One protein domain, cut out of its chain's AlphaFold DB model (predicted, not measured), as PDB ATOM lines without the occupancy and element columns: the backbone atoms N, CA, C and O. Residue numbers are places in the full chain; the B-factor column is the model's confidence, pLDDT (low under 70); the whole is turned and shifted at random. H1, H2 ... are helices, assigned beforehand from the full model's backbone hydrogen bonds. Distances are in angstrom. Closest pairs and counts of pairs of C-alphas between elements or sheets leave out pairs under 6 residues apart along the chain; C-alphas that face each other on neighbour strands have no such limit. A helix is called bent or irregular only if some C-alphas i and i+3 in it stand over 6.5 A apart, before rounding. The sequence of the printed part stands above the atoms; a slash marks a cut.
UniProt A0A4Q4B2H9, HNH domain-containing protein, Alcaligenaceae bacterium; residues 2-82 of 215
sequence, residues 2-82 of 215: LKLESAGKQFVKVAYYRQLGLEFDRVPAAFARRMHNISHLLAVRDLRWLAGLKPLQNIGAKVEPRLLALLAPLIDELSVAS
ATOM      1  N   LEU A   2     233.480 210.112 197.631       77.38
ATOM      2  CA  LEU A   2     232.363 209.663 198.499       77.38
ATOM      3  C   LEU A   2     231.836 210.759 199.444       77.38
ATOM      4  O   LEU A   2     230.646 211.032 199.452       77.38
ATOM      5  N   LYS A   3     232.728 211.473 200.149       79.38
ATOM      6  CA  LYS A   3     232.346 212.604 201.023       79.38
ATOM      7  C   LYS A   3     231.618 213.737 200.271       79.38
ATOM      8  O   LYS A   3     230.754 214.384 200.846       79.38
ATOM      9  N   LEU A   4     231.941 213.964 198.991       79.56
ATOM     10  CA  LEU A   4     231.261 214.965 198.155       79.56
ATOM     11  C   LEU A   4     229.873 214.480 197.729       79.56
ATOM     12  O   LEU A   4     228.919 215.241 197.833       79.56
ATOM     13  N   GLU A   5     229.758 213.210 197.328       77.94
ATOM     14  CA  GLU A   5     228.477 212.586 196.975       77.94
ATOM     15  C   GLU A   5     227.511 212.564 198.166       77.94
ATOM     16  O   GLU A   5     226.353 212.945 198.023       77.94
ATOM     17  N   SER A   6     227.991 212.197 199.359       71.62
ATOM     18  CA  SER A   6     227.186 212.216 200.587       71.62
ATOM     19  C   SER A   6     226.758 213.626 201.002       71.62
ATOM     20  O   SER A   6     225.719 213.783 201.631       71.62
ATOM     21  N   ALA A   7     227.532 214.653 200.645       75.88
ATOM     22  CA  ALA A   7     227.195 216.054 200.890       75.88
ATOM     23  C   ALA A   7     226.327 216.675 199.777       75.88
ATOM     24  O   ALA A   7     226.113 217.886 199.789       75.88
ATOM     25  N   GLY A   8     225.894 215.892 198.778       77.62
ATOM     26  CA  GLY A   8     225.138 216.388 197.622       77.62
ATOM     27  C   GLY A   8     225.924 217.352 196.723       77.62
ATOM     28  O   GLY A   8     225.344 218.024 195.874       77.62
ATOM     29  N   LYS A   9     227.247 217.446 196.899       80.00
ATOM     30  CA  LYS A   9     228.102 218.338 196.112       80.00
ATOM     31  C   LYS A   9     228.401 217.699 194.762       80.00
ATOM     32  O   LYS A   9     228.787 216.533 194.689       80.00
ATOM     33  N   GLN A  10     228.279 218.481 193.692       80.56
ATOM     34  CA  GLN A  10     228.645 218.024 192.355       80.56
ATOM     35  C   GLN A  10     230.158 217.813 192.239       80.56
ATOM     36  O   GLN A  10     230.961 218.582 192.767       80.56
ATOM     37  N   PHE A  11     230.550 216.762 191.523       87.00
ATOM     38  CA  PHE A  11     231.939 216.485 191.181       87.00
ATOM     39  C   PHE A  11     232.014 215.719 189.858       87.00
ATOM     40  O   PHE A  11     231.115 214.953 189.513       87.00
ATOM     41  N   VAL A  12     233.116 215.887 189.124       87.31
ATOM     42  CA  VAL A  12     233.326 215.231 187.826       87.31
ATOM     43  C   VAL A  12     234.413 214.169 187.961       87.31
ATOM     44  O   VAL A  12     235.594 214.487 188.070       87.31
ATOM     45  N   LYS A  13     234.035 212.884 187.924       88.50
ATOM     46  CA  LYS A  13     234.973 211.746 188.067       88.50
ATOM     47  C   LYS A  13     236.139 211.800 187.077       88.50
ATOM     48  O   LYS A  13     237.278 211.538 187.448       88.50
ATOM     49  N   VAL A  14     235.857 212.188 185.830       87.31
ATOM     50  CA  VAL A  14     236.870 212.293 184.769       87.31
ATOM     51  C   VAL A  14     237.956 213.310 185.128       87.31
ATOM     52  O   VAL A  14     239.121 213.067 184.822       87.31
ATOM     53  N   ALA A  15     237.615 214.405 185.816       90.31
ATOM     54  CA  ALA A  15     238.596 215.393 186.262       90.31
ATOM     55  C   ALA A  15     239.566 214.793 187.296       90.31
ATOM     56  O   ALA A  15     240.777 214.927 187.141       90.31
ATOM     57  N   TYR A  16     239.050 214.028 188.268       91.75
ATOM     58  CA  TYR A  16     239.879 213.299 189.237       91.75
ATOM     59  C   TYR A  16     240.812 212.291 188.558       91.75
ATOM     60  O   TYR A  16     241.988 212.210 188.900       91.75
ATOM     61  N   TYR A  17     240.321 211.533 187.573       93.44
ATOM     62  CA  TYR A  17     241.154 210.549 186.872       93.44
ATOM     63  C   TYR A  17     242.240 211.195 186.016       93.44
ATOM     64  O   TYR A  17     243.327 210.638 185.907       93.44
ATOM     65  N   ARG A  18     241.964 212.360 185.416       91.62
ATOM     66  CA  ARG A  18     242.975 213.137 184.689       91.62
ATOM     67  C   ARG A  18     244.057 213.655 185.627       91.62
ATOM     68  O   ARG A  18     245.228 213.486 185.319       91.62
ATOM     69  N   GLN A  19     243.670 214.214 186.772       93.50
ATOM     70  CA  GLN A  19     244.618 214.708 187.771       93.50
ATOM     71  C   GLN A  19     245.538 213.591 188.279       93.50
ATOM     72  O   GLN A  19     246.754 213.730 188.225       93.50
ATOM     73  N   LEU A  20     244.968 212.448 188.675       92.50
ATOM     74  CA  LEU A  20     245.751 211.278 189.088       92.50
ATOM     75  C   LEU A  20     246.626 210.734 187.949       92.50
ATOM     76  O   LEU A  20     247.712 210.217 188.187       92.50
ATOM     77  N   GLY A  21     246.163 210.841 186.702       93.69
ATOM     78  CA  GLY A  21     246.949 210.434 185.544       93.69
ATOM     79  C   GLY A  21     248.213 211.255 185.343       93.69
ATOM     80  O   GLY A  21     249.246 210.674 185.027       93.69
ATOM     81  N   LEU A  22     248.139 212.565 185.593       93.69
ATOM     82  CA  LEU A  22     249.303 213.455 185.581       93.69
ATOM     83  C   LEU A  22     250.254 213.160 186.746       93.69
ATOM     84  O   LEU A  22     251.463 213.172 186.561       93.69
ATOM     85  N   GLU A  23     249.714 212.880 187.932       95.69
ATOM     86  CA  GLU A  23     250.509 212.656 189.146       95.69
ATOM     87  C   GLU A  23     251.282 211.329 189.127       95.69
ATOM     88  O   GLU A  23     252.436 211.274 189.540       95.69
ATOM     89  N   PHE A  24     250.658 210.255 188.641       92.56
ATOM     90  CA  PHE A  24     251.229 208.905 188.701       92.56
ATOM     91  C   PHE A  24     251.714 208.378 187.345       92.56
ATOM     92  O   PHE A  24     252.035 207.194 187.252       92.56
ATOM     93  N   ASP A  25     251.723 209.220 186.308       92.94
ATOM     94  CA  ASP A  25     252.091 208.873 184.929       92.94
ATOM     95  C   ASP A  25     251.312 207.656 184.387       92.94
ATOM     96  O   ASP A  25     251.841 206.605 184.017       92.94
ATOM     97  N   ARG A  26     249.976 207.751 184.427       92.88
ATOM     98  CA  ARG A  26     249.070 206.679 183.974       92.88
ATOM     99  C   ARG A  26     247.877 207.244 183.220       92.88
ATOM    100  O   ARG A  26     247.361 208.312 183.525       92.88
ATOM    101  N   VAL A  27     247.331 206.457 182.294       92.81
ATOM    102  CA  VAL A  27     246.107 206.846 181.579       92.81
ATOM    103  C   VAL A  27     244.886 206.910 182.521       92.81
ATOM    104  O   VAL A  27     244.719 206.012 183.355       92.81
ATOM    105  N   PRO A  28     243.966 207.886 182.357       91.31
ATOM    106  CA  PRO A  28     242.766 208.026 183.195       91.31
ATOM    107  C   PRO A  28     241.915 206.749 183.305       91.31
ATOM    108  O   PRO A  28     241.388 206.429 184.373       91.31
ATOM    109  N   ALA A  29     241.836 205.968 182.223       88.25
ATOM    110  CA  ALA A  29     241.117 204.693 182.187       88.25
ATOM    111  C   ALA A  29     241.640 203.674 183.221       88.25
ATOM    112  O   ALA A  29     240.869 202.873 183.756       88.25
ATOM    113  N   ALA A  30     242.933 203.720 183.565       88.06
ATOM    114  CA  ALA A  30     243.511 202.840 184.576       88.06
ATOM    115  C   ALA A  30     242.959 203.134 185.981       88.06
ATOM    116  O   ALA A  30     242.755 202.200 186.758       88.06
ATOM    117  N   PHE A  31     242.683 204.401 186.303       92.12
ATOM    118  CA  PHE A  31     242.086 204.794 187.582       92.12
ATOM    119  C   PHE A  31     240.604 204.474 187.631       92.12
ATOM    120  O   PHE A  31     240.149 203.950 188.641       92.12
ATOM    121  N   ALA A  32     239.872 204.691 186.534       88.06
ATOM    122  CA  ALA A  32     238.477 204.271 186.435       88.06
ATOM    123  C   ALA A  32     238.339 202.771 186.749       88.06
ATOM    124  O   ALA A  32     237.588 202.390 187.644       88.06
ATOM    125  N   ARG A  33     239.161 201.919 186.119       87.56
ATOM    126  CA  ARG A  33     239.178 200.474 186.401       87.56
ATOM    127  C   ARG A  33     239.501 200.157 187.864       87.56
ATOM    128  O   ARG A  33     238.835 199.325 188.471       87.56
ATOM    129  N   ARG A  34     240.487 200.836 188.459       90.19
ATOM    130  CA  ARG A  34     240.811 200.671 189.889       90.19
ATOM    131  C   ARG A  34     239.643 201.070 190.783       90.19
ATOM    132  O   ARG A  34     239.364 200.370 191.743       90.19
ATOM    133  N   MET A  35     238.928 202.137 190.453       91.88
ATOM    134  CA  MET A  35     237.743 202.563 191.195       91.88
ATOM    135  C   MET A  35     236.607 201.534 191.125       91.88
ATOM    136  O   MET A  35     235.917 201.323 192.122       91.88
ATOM    137  N   HIS A  36     236.448 200.835 189.999       88.44
ATOM    138  CA  HIS A  36     235.538 199.693 189.923       88.44
ATOM    139  C   HIS A  36     236.024 198.496 190.763       88.44
ATOM    140  O   HIS A  36     235.201 197.837 191.398       88.44
ATOM    141  N   ASN A  37     237.343 198.259 190.864       88.94
ATOM    142  CA  ASN A  37     237.881 197.255 191.794       88.94
ATOM    143  C   ASN A  37     237.614 197.620 193.266       88.94
ATOM    144  O   ASN A  37     237.331 196.756 194.086       88.94
ATOM    145  N   ILE A  38     237.711 198.904 193.613       89.69
ATOM    146  CA  ILE A  38     237.384 199.391 194.959       89.69
ATOM    147  C   ILE A  38     235.889 199.213 195.227       89.69
ATOM    148  O   ILE A  38     235.505 198.772 196.301       89.69
ATOM    149  N   SER A  39     235.046 199.496 194.232       88.88
ATOM    150  CA  SER A  39     233.596 199.309 194.345       88.88
ATOM    151  C   SER A  39     233.233 197.836 194.555       88.88
ATOM    152  O   SER A  39     232.333 197.559 195.336       88.88
ATOM    153  N   HIS A  40     233.984 196.899 193.955       84.44
ATOM    154  CA  HIS A  40     233.914 195.473 194.302       84.44
ATOM    155  C   HIS A  40     234.169 195.254 195.797       84.44
ATOM    156  O   HIS A  40     233.285 194.759 196.484       84.44
ATOM    157  N   LEU A  41     235.299 195.723 196.338       82.69
ATOM    158  CA  LEU A  41     235.625 195.551 197.762       82.69
ATOM    159  C   LEU A  41     234.618 196.150 198.755       82.69
ATOM    160  O   LEU A  41     234.522 195.661 199.884       82.69
ATOM    161  N   LEU A  42     233.921 197.216 198.364       82.38
ATOM    162  CA  LEU A  42     232.863 197.825 199.167       82.38
ATOM    163  C   LEU A  42     231.579 196.993 199.090       82.38
ATOM    164  O   LEU A  42     231.031 196.624 200.125       82.38
ATOM    165  N   ALA A  43     231.163 196.607 197.881       77.19
ATOM    166  CA  ALA A  43     229.978 195.783 197.660       77.19
ATOM    167  C   ALA A  43     230.070 194.426 198.366       77.19
ATOM    168  O   ALA A  43     229.096 193.970 198.958       77.19
ATOM    169  N   VAL A  44     231.256 193.803 198.369       66.00
ATOM    170  CA  VAL A  44     231.457 192.509 199.032       66.00
ATOM    171  C   VAL A  44     231.265 192.552 200.554       66.00
ATOM    172  O   VAL A  44     231.076 191.515 201.183       66.00
ATOM    173  N   ARG A  45     231.306 193.750 201.145       71.06
ATOM    174  CA  ARG A  45     231.158 194.022 202.583       71.06
ATOM    175  C   ARG A  45     229.847 194.729 202.919       71.06
ATOM    176  O   ARG A  45     229.727 195.272 204.010       71.06
ATOM    177  N   ASP A  46     228.904 194.746 201.978       64.88
ATOM    178  CA  ASP A  46     227.628 195.465 202.087       64.88
ATOM    179  C   ASP A  46     227.799 196.975 202.358       64.88
ATOM    180  O   ASP A  46     226.963 197.635 202.967       64.88
ATOM    181  N   LEU A  47     228.913 197.549 201.888       73.62
ATOM    182  CA  LEU A  47     229.206 198.972 202.017       73.62
ATOM    183  C   LEU A  47     228.821 199.721 200.746       73.62
ATOM    184  O   LEU A  47     229.032 199.263 199.619       73.62
ATOM    185  N   ARG A  48     228.323 200.944 200.925       77.62
ATOM    186  CA  ARG A  48     227.997 201.849 199.820       77.62
ATOM    187  C   ARG A  48     229.247 202.208 199.004       77.62
ATOM    188  O   ARG A  48     230.252 202.657 199.550       77.62
ATOM    189  N   TRP A  49     229.138 202.131 197.678       84.06
ATOM    190  CA  TRP A  49     230.115 202.674 196.727       84.06
ATOM    191  C   TRP A  49     229.584 203.930 196.017       84.06
ATOM    192  O   TRP A  49     228.421 204.310 196.150       84.06
ATOM    193  N   LEU A  50     230.462 204.594 195.263       84.19
ATOM    194  CA  LEU A  50     230.153 205.835 194.551       84.19
ATOM    195  C   LEU A  50     229.200 205.569 193.372       84.19
ATOM    196  O   LEU A  50     229.459 204.687 192.547       84.19
ATOM    197  N   ALA A  51     228.142 206.363 193.230       80.06
ATOM    198  CA  ALA A  51     227.154 206.194 192.171       80.06
ATOM    199  C   ALA A  51     227.818 206.195 190.785       80.06
ATOM    200  O   ALA A  51     228.718 206.986 190.507       80.06
ATOM    201  N   GLY A  52     227.397 205.300 189.888       80.75
ATOM    202  CA  GLY A  52     227.962 205.169 188.538       80.75
ATOM    203  C   GLY A  52     229.361 204.537 188.466       80.75
ATOM    204  O   GLY A  52     229.962 204.554 187.397       80.75
ATOM    205  N   LEU A  53     229.888 203.989 189.566       85.50
ATOM    206  CA  LEU A  53     231.043 203.089 189.564       85.50
ATOM    207  C   LEU A  53     230.595 201.684 189.947       85.50
ATOM    208  O   LEU A  53     230.773 201.245 191.076       85.50
ATOM    209  N   LYS A  54     229.965 200.982 189.001       84.12
ATOM    210  CA  LYS A  54     229.463 199.628 189.253       84.12
ATOM    211  C   LYS A  54     230.613 198.699 189.692       84.12
ATOM    212  O   LYS A  54     231.660 198.724 189.043       84.12
ATOM    213  N   PRO A  55     230.453 197.913 190.764       83.94
ATOM    214  CA  PRO A  55     231.416 196.895 191.165       83.94
ATOM    215  C   PRO A  55     231.795 195.982 189.997       83.94
ATOM    216  O   PRO A  55     230.928 195.582 189.221       83.94
ATOM    217  N   LEU A  56     233.081 195.650 189.862       77.56
ATOM    218  CA  LEU A  56     233.481 194.558 188.969       77.56
ATOM    219  C   LEU A  56     233.030 193.222 189.561       77.56
ATOM    220  O   LEU A  56     233.042 193.059 190.775       77.56
ATOM    221  N   GLN A  57     232.660 192.265 188.712       64.06
ATOM    222  CA  GLN A  57     232.220 190.933 189.150       64.06
ATOM    223  C   GLN A  57     233.379 190.104 189.712       64.06
ATOM    224  O   GLN A  57     233.229 189.404 190.704       64.06
ATOM    225  N   ASN A  58     234.563 190.223 189.106       74.75
ATOM    226  CA  ASN A  58     235.774 189.560 189.563       74.75
ATOM    227  C   ASN A  58     236.979 190.470 189.306       74.75
ATOM    228  O   ASN A  58     237.166 190.971 188.195       74.75
ATOM    229  N   ILE A  59     237.793 190.696 190.335       81.56
ATOM    230  CA  ILE A  59     239.001 191.532 190.252       81.56
ATOM    231  C   ILE A  59     240.293 190.707 190.257       81.56
ATOM    232  O   ILE A  59     241.373 191.260 190.054       81.56
ATOM    233  N   GLY A  60     240.180 189.387 190.421       75.62
ATOM    234  CA  GLY A  60     241.266 188.419 190.474       75.62
ATOM    235  C   GLY A  60     241.756 188.149 191.899       75.62
ATOM    236  O   GLY A  60     241.984 189.076 192.678       75.62
ATOM    237  N   ALA A  61     242.026 186.873 192.201       72.44
ATOM    238  CA  ALA A  61     242.404 186.376 193.532       72.44
ATOM    239  C   ALA A  61     243.652 187.043 194.147       72.44
ATOM    240  O   ALA A  61     243.854 187.008 195.354       72.44
ATOM    241  N   LYS A  62     244.505 187.668 193.325       73.44
ATOM    242  CA  LYS A  62     245.693 188.407 193.788       73.44
ATOM    243  C   LYS A  62     245.429 189.892 194.044       73.44
ATOM    244  O   LYS A  62     246.191 190.541 194.757       73.44
ATOM    245  N   VAL A  63     244.397 190.458 193.423       79.81
ATOM    246  CA  VAL A  63     244.096 191.895 193.485       79.81
ATOM    247  C   VAL A  63     243.252 192.206 194.709       79.81
ATOM    248  O   VAL A  63     243.515 193.201 195.378       79.81
ATOM    249  N   GLU A  64     242.289 191.344 195.028       78.88
ATOM    250  CA  GLU A  64     241.409 191.505 196.182       78.88
ATOM    251  C   GLU A  64     242.161 191.615 197.522       78.88
ATOM    252  O   GLU A  64     242.036 192.663 198.162       78.88
ATOM    253  N   PRO A  65     243.015 190.650 197.930       74.56
ATOM    254  CA  PRO A  65     243.739 190.747 199.200       74.56
ATOM    255  C   PRO A  65     244.682 191.953 199.234       74.56
ATOM    256  O   PRO A  65     244.835 192.605 200.267       74.56
ATOM    257  N   ARG A  66     245.277 192.309 198.089       84.25
ATOM    258  CA  ARG A  66     246.168 193.468 197.981       84.25
ATOM    259  C   ARG A  66     245.420 194.785 198.168       84.25
ATOM    260  O   ARG A  66     245.910 195.672 198.860       84.25
ATOM    261  N   LEU A  67     244.259 194.938 197.538       84.50
ATOM    262  CA  LEU A  67     243.443 196.137 197.700       84.50
ATOM    263  C   LEU A  67     242.832 196.208 199.103       84.50
ATOM    264  O   LEU A  67     242.785 197.297 199.667       84.50
ATOM    265  N   LEU A  68     242.435 195.074 199.686       80.38
ATOM    266  CA  LEU A  68     241.960 195.018 201.065       80.38
ATOM    267  C   LEU A  68     243.036 195.511 202.032       80.38
ATOM    268  O   LEU A  68     242.751 196.367 202.860       80.38
ATOM    269  N   ALA A  69     244.277 195.042 201.886       80.00
ATOM    270  CA  ALA A  69     245.391 195.491 202.718       80.00
ATOM    271  C   ALA A  69     245.623 197.011 202.625       80.00
ATOM    272  O   ALA A  69     245.898 197.655 203.632       80.00
ATOM    273  N   LEU A  70     245.475 197.592 201.430       86.12
ATOM    274  CA  LEU A  70     245.663 199.029 201.205       86.12
ATOM    275  C   LEU A  70     244.507 199.884 201.731       86.12
ATOM    276  O   LEU A  70     244.718 201.026 202.126       86.12
ATOM    277  N   LEU A  71     243.283 199.361 201.684       85.00
ATOM    278  CA  LEU A  71     242.065 200.130 201.939       85.00
ATOM    279  C   LEU A  71     241.398 199.781 203.266       85.00
ATOM    280  O   LEU A  71     240.388 200.398 203.590       85.00
ATOM    281  N   ALA A  72     241.952 198.842 204.041       79.44
ATOM    282  CA  ALA A  72     241.370 198.392 205.302       79.44
ATOM    283  C   ALA A  72     240.952 199.553 206.227       79.44
ATOM    284  O   ALA A  72     239.805 199.536 206.662       79.44
ATOM    285  N   PRO A  73     241.781 200.595 206.463       76.69
ATOM    286  CA  PRO A  73     241.394 201.701 207.344       76.69
ATOM    287  C   PRO A  73     240.185 202.496 206.830       76.69
ATOM    288  O   PRO A  73     239.340 202.927 207.606       76.69
ATOM    289  N   LEU A  74     240.081 202.670 205.508       77.31
ATOM    290  CA  LEU A  74     238.967 203.379 204.878       77.31
ATOM    291  C   LEU A  74     237.684 202.538 204.906       77.31
ATOM    292  O   LEU A  74     236.594 203.066 205.100       77.31
ATOM    293  N   ILE A  75     237.812 201.230 204.690       75.75
ATOM    294  CA  ILE A  75     236.701 200.276 204.762       75.75
ATOM    295  C   ILE A  75     236.145 200.220 206.191       75.75
ATOM    296  O   ILE A  75     234.931 200.159 206.353       75.75
ATOM    297  N   ASP A  76     237.007 200.306 207.205       67.19
ATOM    298  CA  ASP A  76     236.602 200.384 208.613       67.19
ATOM    299  C   ASP A  76     235.816 201.668 208.922       67.19
ATOM    300  O   ASP A  76     234.751 201.606 209.530       67.19
ATOM    301  N   GLU A  77     236.288 202.832 208.456       70.31
ATOM    302  CA  GLU A  77     235.565 204.111 208.607       70.31
ATOM    303  C   GLU A  77     234.159 204.028 207.980       70.31
ATOM    304  O   GLU A  77     233.181 204.538 208.528       70.31
ATOM    305  N   LEU A  78     234.041 203.348 206.835       67.12
ATOM    306  CA  LEU A  78     232.782 203.191 206.109       67.12
ATOM    307  C   LEU A  78     231.844 202.140 206.722       67.12
ATOM    308  O   LEU A  78     230.630 202.303 206.621       67.12
ATOM    309  N   SER A  79     232.371 201.083 207.345       61.59
ATOM    310  CA  SER A  79     231.559 200.037 207.981       61.59
ATOM    311  C   SER A  79     230.930 200.501 209.288       61.59
ATOM    312  O   SER A  79     229.761 200.209 209.531       61.59
ATOM    313  N   VAL A  80     231.648 201.310 210.070       53.59
ATOM    314  CA  VAL A  80     231.102 201.960 211.271       53.59
ATOM    315  C   VAL A  80     229.944 202.888 210.902       53.59
ATOM    316  O   VAL A  80     228.905 202.846 211.546       53.59
ATOM    317  N   ALA A  81     230.058 203.641 209.805       50.38
ATOM    318  CA  ALA A  81     228.984 204.511 209.318       50.38
ATOM    319  C   ALA A  81     227.762 203.758 208.742       50.38
ATOM    320  O   ALA A  81     226.733 204.381 208.481       50.38
ATOM    321  N   SER A  82     227.878 202.446 208.502       49.31
ATOM    322  CA  SER A  82     226.796 201.572 208.028       49.31
ATOM    323  C   SER A  82     226.123 200.779 209.160       49.31
ATOM    324  O   SER A  82     225.141 200.074 208.911       49.31
TER     325      SER A  82
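This is residues 2 to 82 of the 215 residues of the protein "HNH domain-containing protein" of Alcaligenaceae bacterium (UniProt A0A4Q4B2H9). Helix H3 stands as a post, with H2 across its first end and the bent helix H4 crossing near its last end. The long link 44 to 62 folds back along H3 before it reaches H4, while the short H1 sits off to one side, joined to H2 by residues 7 to 12, which stick out. The printed part has 81 residues and is all helix, with H1, H2, H3 and H4 in order and no named strand. It is compact, with a radius of gyration of the C-alphas of 13.0 A and spans of 34 by 31 by 21 A.

Find C-alpha 2 at (232.363, 209.663, 198.499), where H1, residues 2 to 6, begins. H2, residues 13 to 24, runs 16.5 A. H3 starts at C-alpha 28, (242.766, 208.026, 183.195), and runs 22.9 A to residue 43. H4, residues 63 to 80, was assigned as one helix by its hydrogen bonds but is bent: C-alphas 70 and 73 are 7.9 A apart. Its arms are H4a, residues 63 to 70, 10.6 A, and H4b, residues 73 to 80, 11.0 A, ending at (231.102, 201.960, 211.271).

H1 is apart from H2, H3 and both arms. H2 touches H3 at residues 28 to 32 alone; the closest C-alphas, of Tyr 17 and Pro 28, are 4.7 A apart. They run opposite ways at a steep tilt of 68 degrees, only just short of about perpendicular. H3 touches H4a with residues 38 to 41 alone, about perpendicular at 83 degrees; the closest C-alphas, of Leu 41 and Leu 68, are 7.2 A apart. H3 and H4b are close but not clearly touching, with the C-alphas of Leu 42 and Ile 75 closest at 7.2 A. The arms stand about perpendicular, at 88 degrees. In H1, H2, H3, H4a and H4b every O i to N i+4 pair is within hydrogen-bond range.

The C-alphas farthest apart, of Lys 9 and Ala 61, are 35.1 A apart. The printed part has no cut; the link from H3 to H4 is long, at 19 residues. Look at the B-factor column for pLDDT under 70 at residues 44, 46, 57, 76 and 78 to 82.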